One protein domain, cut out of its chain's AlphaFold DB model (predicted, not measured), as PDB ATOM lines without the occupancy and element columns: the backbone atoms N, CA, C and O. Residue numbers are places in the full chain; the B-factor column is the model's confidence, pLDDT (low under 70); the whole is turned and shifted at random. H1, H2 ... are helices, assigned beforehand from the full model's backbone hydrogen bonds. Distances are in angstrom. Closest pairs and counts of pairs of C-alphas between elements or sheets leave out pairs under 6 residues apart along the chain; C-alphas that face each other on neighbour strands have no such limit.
ATOM      1  N   GLU A  25     164.240 148.579 181.400       93.00
ATOM      2  CA  GLU A  25     165.097 147.488 180.924       93.00
ATOM      3  C   GLU A  25     166.578 147.880 180.767       93.00
ATOM      4  O   GLU A  25     167.430 146.998 180.715       93.00
ATOM      5  N   GLN A  26     166.897 149.179 180.713       93.88
ATOM      6  CA  GLN A  26     168.271 149.683 180.576       93.88
ATOM      7  C   GLN A  26     169.017 149.757 181.915       93.88
ATOM      8  O   GLN A  26     170.241 149.864 181.934       93.88
ATOM      9  N   TYR A  27     168.294 149.709 183.035       95.19
ATOM     10  CA  TYR A  27     168.891 149.736 184.365       95.19
ATOM     11  C   TYR A  27     169.519 148.389 184.737       95.19
ATOM     12  O   TYR A  27     169.046 147.322 184.342       95.19
ATOM     13  N   GLU A  28     170.550 148.423 185.581       96.12
ATOM     14  CA  GLU A  28     171.084 147.206 186.185       96.12
ATOM     15  C   GLU A  28     170.067 146.557 187.136       96.12
ATOM     16  O   GLU A  28     169.147 147.200 187.646       96.12
ATOM     17  N   LYS A  29     170.249 145.265 187.438       96.69
ATOM     18  CA  LYS A  29     169.283 144.475 188.230       96.69
ATOM     19  C   LYS A  29     168.989 145.058 189.613       96.69
ATOM     20  O   LYS A  29     167.861 144.958 190.105       96.69
ATOM     21  N   LYS A  30     169.989 145.696 190.225       97.06
ATOM     22  CA  LYS A  30     169.855 146.414 191.497       97.06
ATOM     23  C   LYS A  30     168.918 147.620 191.350       97.06
ATOM     24  O   LYS A  30     167.937 147.695 192.085       97.06
ATOM     25  N   GLU A  31     169.169 148.525 190.396       97.25
ATOM     26  CA  GLU A  31     168.269 149.655 190.113       97.25
ATOM     27  C   GLU A  31     166.869 149.190 189.692       97.25
ATOM     28  O   GLU A  31     165.887 149.718 190.206       97.25
ATOM     29  N   GLN A  32     166.750 148.169 188.837       97.62
ATOM     30  CA  GLN A  32     165.455 147.591 188.447       97.62
ATOM     31  C   GLN A  32     164.642 147.152 189.672       97.62
ATOM     32  O   GLN A  32     163.453 147.447 189.790       97.62
ATOM     33  N   THR A  33     165.297 146.494 190.628       97.81
ATOM     34  CA  THR A  33     164.657 146.060 191.873       97.81
ATOM     35  C   THR A  33     164.206 147.250 192.722       97.81
ATOM     36  O   THR A  33     163.087 147.245 193.234       97.81
ATOM     37  N   ILE A  34     165.046 148.282 192.854       98.06
ATOM     38  CA  ILE A  34     164.702 149.514 193.580       98.06
ATOM     39  C   ILE A  34     163.474 150.169 192.945       98.06
ATOM     40  O   ILE A  34     162.489 150.403 193.639       98.06
ATOM     41  N   ILE A  35     163.503 150.405 191.633       97.94
ATOM     42  CA  ILE A  35     162.410 151.035 190.882       97.94
ATOM     43  C   ILE A  35     161.109 150.250 191.061       97.94
ATOM     44  O   ILE A  35     160.067 150.841 191.337       97.94
ATOM     45  N   TYR A  36     161.171 148.919 190.979       97.56
ATOM     46  CA  TYR A  36     160.006 148.073 191.205       97.56
ATOM     47  C   TYR A  36     159.417 148.250 192.610       97.56
ATOM     48  O   TYR A  36     158.207 148.397 192.754       97.56
ATOM     49  N   ILE A  37     160.251 148.277 193.653       97.69
ATOM     50  CA  ILE A  37     159.780 148.465 195.032       97.69
ATOM     51  C   ILE A  37     159.186 149.866 195.220       97.69
ATOM     52  O   ILE A  37     158.120 149.999 195.819       97.69
ATOM     53  N   LEU A  38     159.824 150.904 194.669       97.62
ATOM     54  CA  LEU A  38     159.291 152.269 194.692       97.62
ATOM     55  C   LEU A  38     157.911 152.337 194.031       97.62
ATOM     56  O   LEU A  38     156.981 152.909 194.595       97.62
ATOM     57  N   TRP A  39     157.766 151.698 192.873       97.19
ATOM     58  CA  TRP A  39     156.503 151.591 192.157       97.19
ATOM     59  C   TRP A  39     155.433 150.837 192.961       97.19
ATOM     60  O   TRP A  39     154.286 151.276 193.018       97.19
ATOM     61  N   GLN A  40     155.797 149.747 193.644       96.62
ATOM     62  CA  GLN A  40     154.877 149.002 194.513       96.62
ATOM     63  C   GLN A  40     154.358 149.855 195.679       96.62
ATOM     64  O   GLN A  40     153.166 149.792 195.986       96.62
ATOM     65  N   ILE A  41     155.225 150.650 196.320       96.38
ATOM     66  CA  ILE A  41     154.835 151.569 197.405       96.38
ATOM     67  C   ILE A  41     153.931 152.672 196.847       96.38
ATOM     68  O   ILE A  41     152.834 152.891 197.354       96.38
ATOM     69  N   GLN A  42     154.362 153.325 195.764       95.44
ATOM     70  CA  GLN A  42     153.637 154.424 195.125       95.44
ATOM     71  C   GLN A  42     152.213 154.023 194.711       95.44
ATOM     72  O   GLN A  42     151.277 154.800 194.889       95.44
ATOM     73  N   ASN A  43     152.045 152.794 194.215       94.38
ATOM     74  CA  ASN A  43     150.761 152.243 193.777       94.38
ATOM     75  C   ASN A  43     150.051 151.413 194.862       94.38
ATOM     76  O   ASN A  43     149.121 150.663 194.564       94.38
ATOM     77  N   ARG A  44     150.482 151.528 196.129       93.94
ATOM     78  CA  ARG A  44     149.886 150.874 197.314       93.94
ATOM     79  C   ARG A  44     149.738 149.348 197.202       93.94
ATOM     80  O   ARG A  44     148.891 148.753 197.875       93.94
ATOM     81  N   LYS A  45     150.563 148.711 196.367       94.69
ATOM     82  CA  LYS A  45     150.610 147.253 196.172       94.69
ATOM     83  C   LYS A  45     151.262 146.568 197.373       94.69
ATOM     84  O   LYS A  45     150.853 145.478 197.758       94.69
ATOM     85  N   ILE A  46     152.216 147.251 198.005       95.38
ATOM     86  CA  ILE A  46     152.737 146.913 199.332       95.38
ATOM     87  C   ILE A  46     152.448 148.067 200.290       95.38
ATOM     88  O   ILE A  46     152.455 149.231 199.893       95.38
ATOM     89  N   ARG A  47     152.145 147.740 201.547       94.50
ATOM     90  CA  ARG A  47     151.738 148.707 202.582       94.50
ATOM     91  C   ARG A  47     152.740 148.734 203.731       94.50
ATOM     92  O   ARG A  47     153.538 147.808 203.875       94.50
ATOM     93  N   VAL A  48     152.662 149.752 204.582       97.44
ATOM     94  CA  VAL A  48     153.405 149.798 205.851       97.44
ATOM     95  C   VAL A  48     153.211 148.494 206.637       97.44
ATOM     96  O   VAL A  48     152.109 147.953 206.699       97.44
ATOM     97  N   GLY A  49     154.305 147.958 207.181       97.25
ATOM     98  CA  GLY A  49     154.353 146.654 207.848       97.25
ATOM     99  C   GLY A  49     154.623 145.467 206.912       97.25
ATOM    100  O   GLY A  49     154.931 144.375 207.391       97.25
ATOM    101  N   SER A  50     154.568 145.653 205.587       97.62
ATOM    102  CA  SER A  50     154.898 144.589 204.628       97.62
ATOM    103  C   SER A  50     156.386 144.250 204.688       97.62
ATOM    104  O   SER A  50     157.229 145.145 204.732       97.62
ATOM    105  N   LYS A  51     156.713 142.956 204.644       97.50
ATOM    106  CA  LYS A  51     158.099 142.479 204.579       97.50
ATOM    107  C   LYS A  51     158.541 142.267 203.137       97.50
ATOM    108  O   LYS A  51     157.836 141.627 202.359       97.50
ATOM    109  N   LEU A  52     159.731 142.758 202.809       97.06
ATOM    110  CA  LEU A  52     160.418 142.444 201.564       97.06
ATOM    111  C   LEU A  52     161.269 141.184 201.740       97.06
ATOM    112  O   LEU A  52     161.938 141.008 202.760       97.06
ATOM    113  N   PHE A  53     161.255 140.325 200.724       96.94
ATOM    114  CA  PHE A  53     162.007 139.073 200.697       96.94
ATOM    115  C   PHE A  53     162.913 139.036 199.474       96.94
ATOM    116  O   PHE A  53     162.564 139.558 198.412       96.94
ATOM    117  N   PHE A  54     164.074 138.406 199.621       97.31
ATOM    118  CA  PHE A  54     165.069 138.324 198.560       97.31
ATOM    119  C   PHE A  54     164.608 137.407 197.419       97.31
ATOM    120  O   PHE A  54     164.732 137.758 196.249       97.31
ATOM    121  N   GLU A  55     164.044 136.248 197.750       97.88
ATOM    122  CA  GLU A  55     163.743 135.173 196.804       97.88
ATOM    123  C   GLU A  55     162.767 135.606 195.694       97.88
ATOM    124  O   GLU A  55     163.062 135.346 194.523       97.88
ATOM    125  N   PRO A  56     161.656 136.321 195.980       96.62
ATOM    126  CA  PRO A  56     160.776 136.829 194.928       96.62
ATOM    127  C   PRO A  56     161.469 137.829 193.994       96.62
ATOM    128  O   PRO A  56     161.246 137.802 192.784       96.62
ATOM    129  N   LEU A  57     162.337 138.689 194.536       96.69
ATOM    130  CA  LEU A  57     163.048 139.715 193.768       96.69
ATOM    131  C   LEU A  57     164.160 139.102 192.908       96.69
ATOM    132  O   LEU A  57     164.334 139.487 191.752       96.69
ATOM    133  N   ASN A  58     164.861 138.094 193.430       97.69
ATOM    134  CA  ASN A  58     165.813 137.295 192.666       97.69
ATOM    135  C   ASN A  58     165.121 136.565 191.509       97.69
ATOM    136  O   ASN A  58     165.590 136.652 190.378       97.69
ATOM    137  N   LYS A  59     163.974 135.923 191.755       97.12
ATOM    138  CA  LYS A  59     163.212 135.239 190.702       97.12
ATOM    139  C   LYS A  59     162.713 136.203 189.622       97.12
ATOM    140  O   LYS A  59     162.703 135.838 188.451       97.12
ATOM    141  N   LYS A  60     162.295 137.417 190.002       95.00
ATOM    142  CA  LYS A  60     161.727 138.403 189.069       95.00
ATOM    143  C   LYS A  60     162.787 139.148 188.253       95.00
ATOM    144  O   LYS A  60     162.580 139.364 187.065       95.00
ATOM    145  N   PHE A  61     163.909 139.530 188.866       95.62
ATOM    146  CA  PHE A  61     164.898 140.415 188.231       95.62
ATOM    147  C   PHE A  61     166.309 139.830 188.129       95.62
ATOM    148  O   PHE A  61     167.179 140.448 187.521       95.62
ATOM    149  N   GLY A  62     166.575 138.656 188.701       96.31
ATOM    150  CA  GLY A  62     167.929 138.102 188.778       96.31
ATOM    151  C   GLY A  62     168.832 138.846 189.767       96.31
ATOM    152  O   GLY A  62     170.048 138.840 189.603       96.31
ATOM    153  N   LEU A  63     168.254 139.503 190.781       97.38
ATOM    154  CA  LEU A  63     169.001 140.211 191.824       97.38
ATOM    155  C   LEU A  63     169.970 139.261 192.541       97.38
ATOM    156  O   LEU A  63     169.547 138.232 193.069       97.38
ATOM    157  N   SER A  64     171.256 139.597 192.610       97.50
ATOM    158  CA  SER A  64     172.228 138.753 193.309       97.50
ATOM    159  C   SER A  64     172.138 138.907 194.835       97.50
ATOM    160  O   SER A  64     171.715 139.941 195.361       97.50
ATOM    161  N   LYS A  65     172.620 137.899 195.578       96.81
ATOM    162  CA  LYS A  65     172.733 137.983 197.048       96.81
ATOM    163  C   LYS A  65     173.632 139.137 197.509       96.81
ATOM    164  O   LYS A  65     173.379 139.698 198.566       96.81
ATOM    165  N   SER A  66     174.649 139.504 196.723       97.19
ATOM    166  CA  SER A  66     175.537 140.635 197.027       97.19
ATOM    167  C   SER A  66     174.883 141.996 196.779       97.19
ATOM    168  O   SER A  66     175.226 142.964 197.449       97.19
ATOM    169  N   GLN A  67     173.919 142.083 195.858       97.62
ATOM    170  CA  GLN A  67     173.169 143.313 195.586       97.62
ATOM    171  C   GLN A  67     172.031 143.545 196.586       97.62
ATOM    172  O   GLN A  67     171.622 144.687 196.783       97.62
ATOM    173  N   TRP A  68     171.514 142.494 197.227       97.50
ATOM    174  CA  TRP A  68     170.387 142.611 198.154       97.50
ATOM    175  C   TRP A  68     170.631 143.580 199.324       97.50
ATOM    176  O   TRP A  68     169.785 144.451 199.533       97.50
ATOM    177  N   PRO A  69     171.770 143.526 200.046       97.69
ATOM    178  CA  PRO A  69     172.090 144.523 201.064       97.69
ATOM    179  C   PRO A  69     172.055 145.957 200.529       97.69
ATOM    180  O   PRO A  69     171.453 146.812 201.162       97.69
ATOM    181  N   LEU A  70     172.581 146.198 199.321       97.69
ATOM    182  CA  LEU A  70     172.612 147.530 198.703       97.69
ATOM    183  C   LEU A  70     171.207 148.061 198.386       97.69
ATOM    184  O   LEU A  70     170.937 149.249 198.539       97.69
ATOM    185  N   VAL A  71     170.291 147.183 197.962       98.06
ATOM    186  CA  VAL A  71     168.877 147.544 197.772       98.06
ATOM    187  C   VAL A  71     168.248 147.940 199.109       98.06
ATOM    188  O   VAL A  71     167.587 148.976 199.191       98.06
ATOM    189  N   LYS A  72     168.474 147.149 200.168       97.81
ATOM    190  CA  LYS A  72     167.954 147.459 201.508       97.81
ATOM    191  C   LYS A  72     168.529 148.763 202.056       97.81
ATOM    192  O   LYS A  72     167.776 149.563 202.605       97.81
ATOM    193  N   GLU A  73     169.828 148.996 201.885       97.81
ATOM    194  CA  GLU A  73     170.514 150.221 202.305       97.81
ATOM    195  C   GLU A  73     169.956 151.448 201.592       97.81
ATOM    196  O   GLU A  73     169.618 152.428 202.251       97.81
ATOM    197  N   PHE A  74     169.769 151.378 200.270       98.00
ATOM    198  CA  PHE A  74     169.157 152.462 199.506       98.00
ATOM    199  C   PHE A  74     167.757 152.807 200.031       98.00
ATOM    200  O   PHE A  74     167.454 153.970 200.297       98.00
ATOM    201  N   LEU A  75     166.898 151.796 200.203       98.19
ATOM    202  CA  LEU A  75     165.519 151.998 200.656       98.19
ATOM    203  C   LEU A  75     165.457 152.493 202.104       98.19
ATOM    204  O   LEU A  75     164.615 153.329 202.428       98.19
ATOM    205  N   SER A  76     166.360 152.018 202.963       97.62
ATOM    206  CA  SER A  76     166.459 152.474 204.354       97.62
ATOM    207  C   SER A  76     166.956 153.917 204.429       97.62
ATOM    208  O   SER A  76     166.369 154.733 205.132       97.62
ATOM    209  N   GLY A  77     167.976 154.273 203.639       97.00
ATOM    210  CA  GLY A  77     168.482 155.644 203.530       97.00
ATOM    211  C   GLY A  77     167.458 156.625 202.949       97.00
ATOM    212  O   GLY A  77     167.488 157.809 203.269       97.00
ATOM    213  N   ALA A  78     166.511 156.133 202.147       96.94
ATOM    214  CA  ALA A  78     165.365 156.897 201.660       96.94
ATOM    215  C   ALA A  78     164.184 156.966 202.655       96.94
ATOM    216  O   ALA A  78     163.154 157.555 202.327       96.94
ATOM    217  N   GLY A  79     164.295 156.350 203.839       97.44
ATOM    218  CA  GLY A  79     163.234 156.324 204.851       97.44
ATOM    219  C   GLY A  79     162.037 155.433 204.500       97.44
ATOM    220  O   GLY A  79     160.950 155.630 205.034       97.44
ATOM    221  N   LEU A  80     162.206 154.467 203.590       98.12
ATOM    222  CA  LEU A  80     161.132 153.580 203.122       98.12
ATOM    223  C   LEU A  80     161.111 152.231 203.841       98.12
ATOM    224  O   LEU A  80     160.079 151.556 203.855       98.12
ATOM    225  N   LEU A  81     162.247 151.832 204.411       97.19
ATOM    226  CA  LEU A  81     162.480 150.509 204.975       97.19
ATOM    227  C   LEU A  81     163.192 150.612 206.328       97.19
ATOM    228  O   LEU A  81     164.066 151.455 206.508       97.19
ATOM    229  N   VAL A  82     162.863 149.712 207.254       96.94
ATOM    230  CA  VAL A  82     163.690 149.403 208.429       96.94
ATOM    231  C   VAL A  82     163.965 147.908 208.421       96.94
ATOM    232  O   VAL A  82     163.033 147.102 208.454       96.94
ATOM    233  N   ASP A  83     165.249 147.553 208.332       93.06
ATOM    234  CA  ASP A  83     165.733 146.208 208.009       93.06
ATOM    235  C   ASP A  83     165.110 145.663 206.713       93.06
ATOM    236  O   ASP A  83     165.655 145.876 205.636       93.06
ATOM    237  N   GLN A  84     163.952 145.008 206.793       94.88
ATOM    238  CA  GLN A  84     163.206 144.471 205.651       94.88
ATOM    239  C   GLN A  84     161.709 144.810 205.684       94.88
ATOM    240  O   GLN A  84     160.940 144.261 204.895       94.88
ATOM    241  N   VAL A  85     161.279 145.684 206.595       97.81
ATOM    242  CA  VAL A  85     159.878 146.079 206.779       97.81
ATOM    243  C   VAL A  85     159.643 147.457 206.176       97.81
ATOM    244  O   VAL A  85     160.367 148.399 206.491       97.81
ATOM    245  N   VAL A  86     158.625 147.585 205.324       98.06
ATOM    246  CA  VAL A  86     158.207 148.868 204.744       98.06
ATOM    247  C   VAL A  86     157.609 149.753 205.834       98.06
ATOM    248  O   VAL A  86     156.706 149.321 206.552       98.06
ATOM    249  N   ILE A  87     158.081 150.995 205.935       98.00
ATOM    250  CA  ILE A  87     157.645 151.961 206.962       98.00
ATOM    251  C   ILE A  87     156.988 153.225 206.397       98.00
ATOM    252  O   ILE A  87     156.510 154.053 207.165       98.00
ATOM    253  N   ALA A  88     156.935 153.376 205.072       96.19
ATOM    254  CA  ALA A  88     156.383 154.558 204.420       96.19
ATOM    255  C   ALA A  88     155.148 154.228 203.572       96.19
ATOM    256  O   ALA A  88     155.107 153.213 202.877       96.19
ATOM    257  N   GLU A  89     154.155 155.120 203.600       94.44
ATOM    258  CA  GLU A  89     152.945 155.022 202.767       94.44
ATOM    259  C   GLU A  89     153.139 155.572 201.346       94.44
ATOM    260  O   GLU A  89     152.342 155.291 200.453       94.44
ATOM    261  N   SER A  90     154.187 156.368 201.130       94.94
ATOM    262  CA  SER A  90     154.491 157.015 199.855       94.94
ATOM    263  C   SER A  90     155.995 157.173 199.669       94.94
ATOM    264  O   SER A  90     156.726 157.311 200.651       94.94
ATOM    265  N   ILE A  91     156.450 157.228 198.417       96.62
ATOM    266  CA  ILE A  91     157.858 157.494 198.110       96.62
ATOM    267  C   ILE A  91     158.173 159.001 198.130       96.62
ATOM    268  O   ILE A  91     157.317 159.810 197.759       96.62
ATOM    269  N   PRO A  92     159.399 159.407 198.508       96.81
ATOM    270  CA  PRO A  92     159.853 160.784 198.369       96.81
ATOM    271  C   PRO A  92     159.715 161.328 196.941       96.81
ATOM    272  O   PRO A  92     160.042 160.643 195.968       96.81
ATOM    273  N   LYS A  93     159.311 162.599 196.816       95.56
ATOM    274  CA  LYS A  93     159.093 163.266 195.520       95.56
ATOM    275  C   LYS A  93     160.318 163.191 194.599       95.56
ATOM    276  O   LYS A  93     160.176 162.852 193.431       95.56
ATOM    277  N   TYR A  94     161.516 163.405 195.141       96.00
ATOM    278  CA  TYR A  94     162.753 163.349 194.357       96.00
ATOM    279  C   TYR A  94     163.028 161.955 193.767       96.00
ATOM    280  O   TYR A  94     163.617 161.857 192.699       96.00
ATOM    281  N   LEU A  95     162.607 160.868 194.431       96.56
ATOM    282  CA  LEU A  95     162.742 159.509 193.892       96.56
ATOM    283  C   LEU A  95     161.720 159.240 192.800       96.56
ATOM    284  O   LEU A  95     162.046 158.591 191.809       96.56
ATOM    285  N   LYS A  96     160.502 159.759 192.976       94.94
ATOM    286  CA  LYS A  96     159.465 159.689 191.952       94.94
ATOM    287  C   LYS A  96     159.924 160.358 190.657       94.94
ATOM    288  O   LYS A  96     159.761 159.763 189.602       94.94
ATOM    289  N   GLU A  97     160.514 161.547 190.759       94.19
ATOM    290  CA  GLU A  97     161.032 162.314 189.619       94.19
ATOM    291  C   GLU A  97     162.312 161.698 189.043       94.19
ATOM    292  O   GLU A  97     162.430 161.550 187.836       94.19
ATOM    293  N   ARG A  98     163.260 161.267 189.885       94.31
ATOM    294  CA  ARG A  98     164.532 160.683 189.424       94.31
ATOM    295  C   ARG A  98     164.349 159.444 188.548       94.31
ATOM    296  O   ARG A  98     165.155 159.216 187.652       94.31
ATOM    297  N   TYR A  99     163.366 158.614 188.879       94.81
ATOM    298  CA  TYR A  99     163.115 157.350 188.191       94.81
ATOM    299  C   TYR A  99     161.860 157.382 187.318       94.81
ATOM    300  O   TYR A  99     161.498 156.340 186.781       94.81
ATOM    301  N   ASP A 100     161.187 158.532 187.207       93.69
ATOM    302  CA  ASP A 100     159.928 158.687 186.474       93.69
ATOM    303  C   ASP A 100     158.911 157.571 186.806       93.69
ATOM    304  O   ASP A 100     158.372 156.893 185.927       93.69
TER     305      ASP A 100
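This is residues 25 to 100 of the 104 residues of an uncharacterized protein of Enterococcus casseliflavus (UniProt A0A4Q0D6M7). The longest helix, H1, runs through the middle of a small rounded body, with H3 meeting it near its first residues so that the two spread as a V. The shorter H2 packs across the early part of H1, while the small H4 lies on another side of H1, well away from H2. The printed part has 76 residues with four named helices, in the order H1, H2, H3, H4, and no named strand; its class is all helix. A stretch of 15 residues with no named element, residues 78 to 92, runs from H3 to H4. The whole is compact, with a radius of gyration of the C-alphas of 11.4 A and spans of 27 by 25 by 21 A.

H1 is residues 29 to 42, beginning with C-alpha 29 at (169.283, 144.475, 188.230), and measures 19.8 A from first to last C-alpha. H2 is residues 54 to 61. H3 is residues 67 to 77, 15.4 A from first to last C-alpha, and begins with C-alpha 67 at (173.169, 143.313, 195.586). H4 is residues 93 to 98, ending with C-alpha 98 at (164.532, 160.683, 189.424). Between H3 and H4, residues 81 to 82 pair with residues 85 to 86, antiparallel, in stretches too short to be named.

H1 touches H2 with its residues 29 to 33 alone; the closest C-alphas are those of Lys 29 and Phe 61, 6.0 A apart. Their lines are about perpendicular, at 77 degrees. H1 touches H3 with its residues 30 to 34 alone; the closest C-alphas are those of Lys 30 and Gln 67, 6.1 A apart. H1 and H3 run the same way at a steep tilt of 40 degrees. H2 and H3 are close but not clearly touching, with the C-alphas of Phe 54 and Trp 68 the closest, 6.8 A apart. H1 and H4 are close but not clearly touching, with the C-alphas of Leu 38 and Lys 96 the closest, 7.9 A apart. They run opposite ways at a tilt of 35.1 degrees, only just steep. H4 is apart from H2 and from H3. In H1, H2, H3 and H4, every O i to N i+4 pair is within hydrogen-bond range.

The two C-alphas farthest apart are those of Gln 26 and Gly 49, 30.8 A. The C-alphas of Glu 25 and Asp 100, the first and last printed, are 13.5 A apart. The link from H2 to H3 is tight; those from H1 to H2, with 11 residues, and from H3 to H4, with 15, are long. The printed part has no cut. The mean pLDDT of the printed part is 96.5, and no printed residue is under 70.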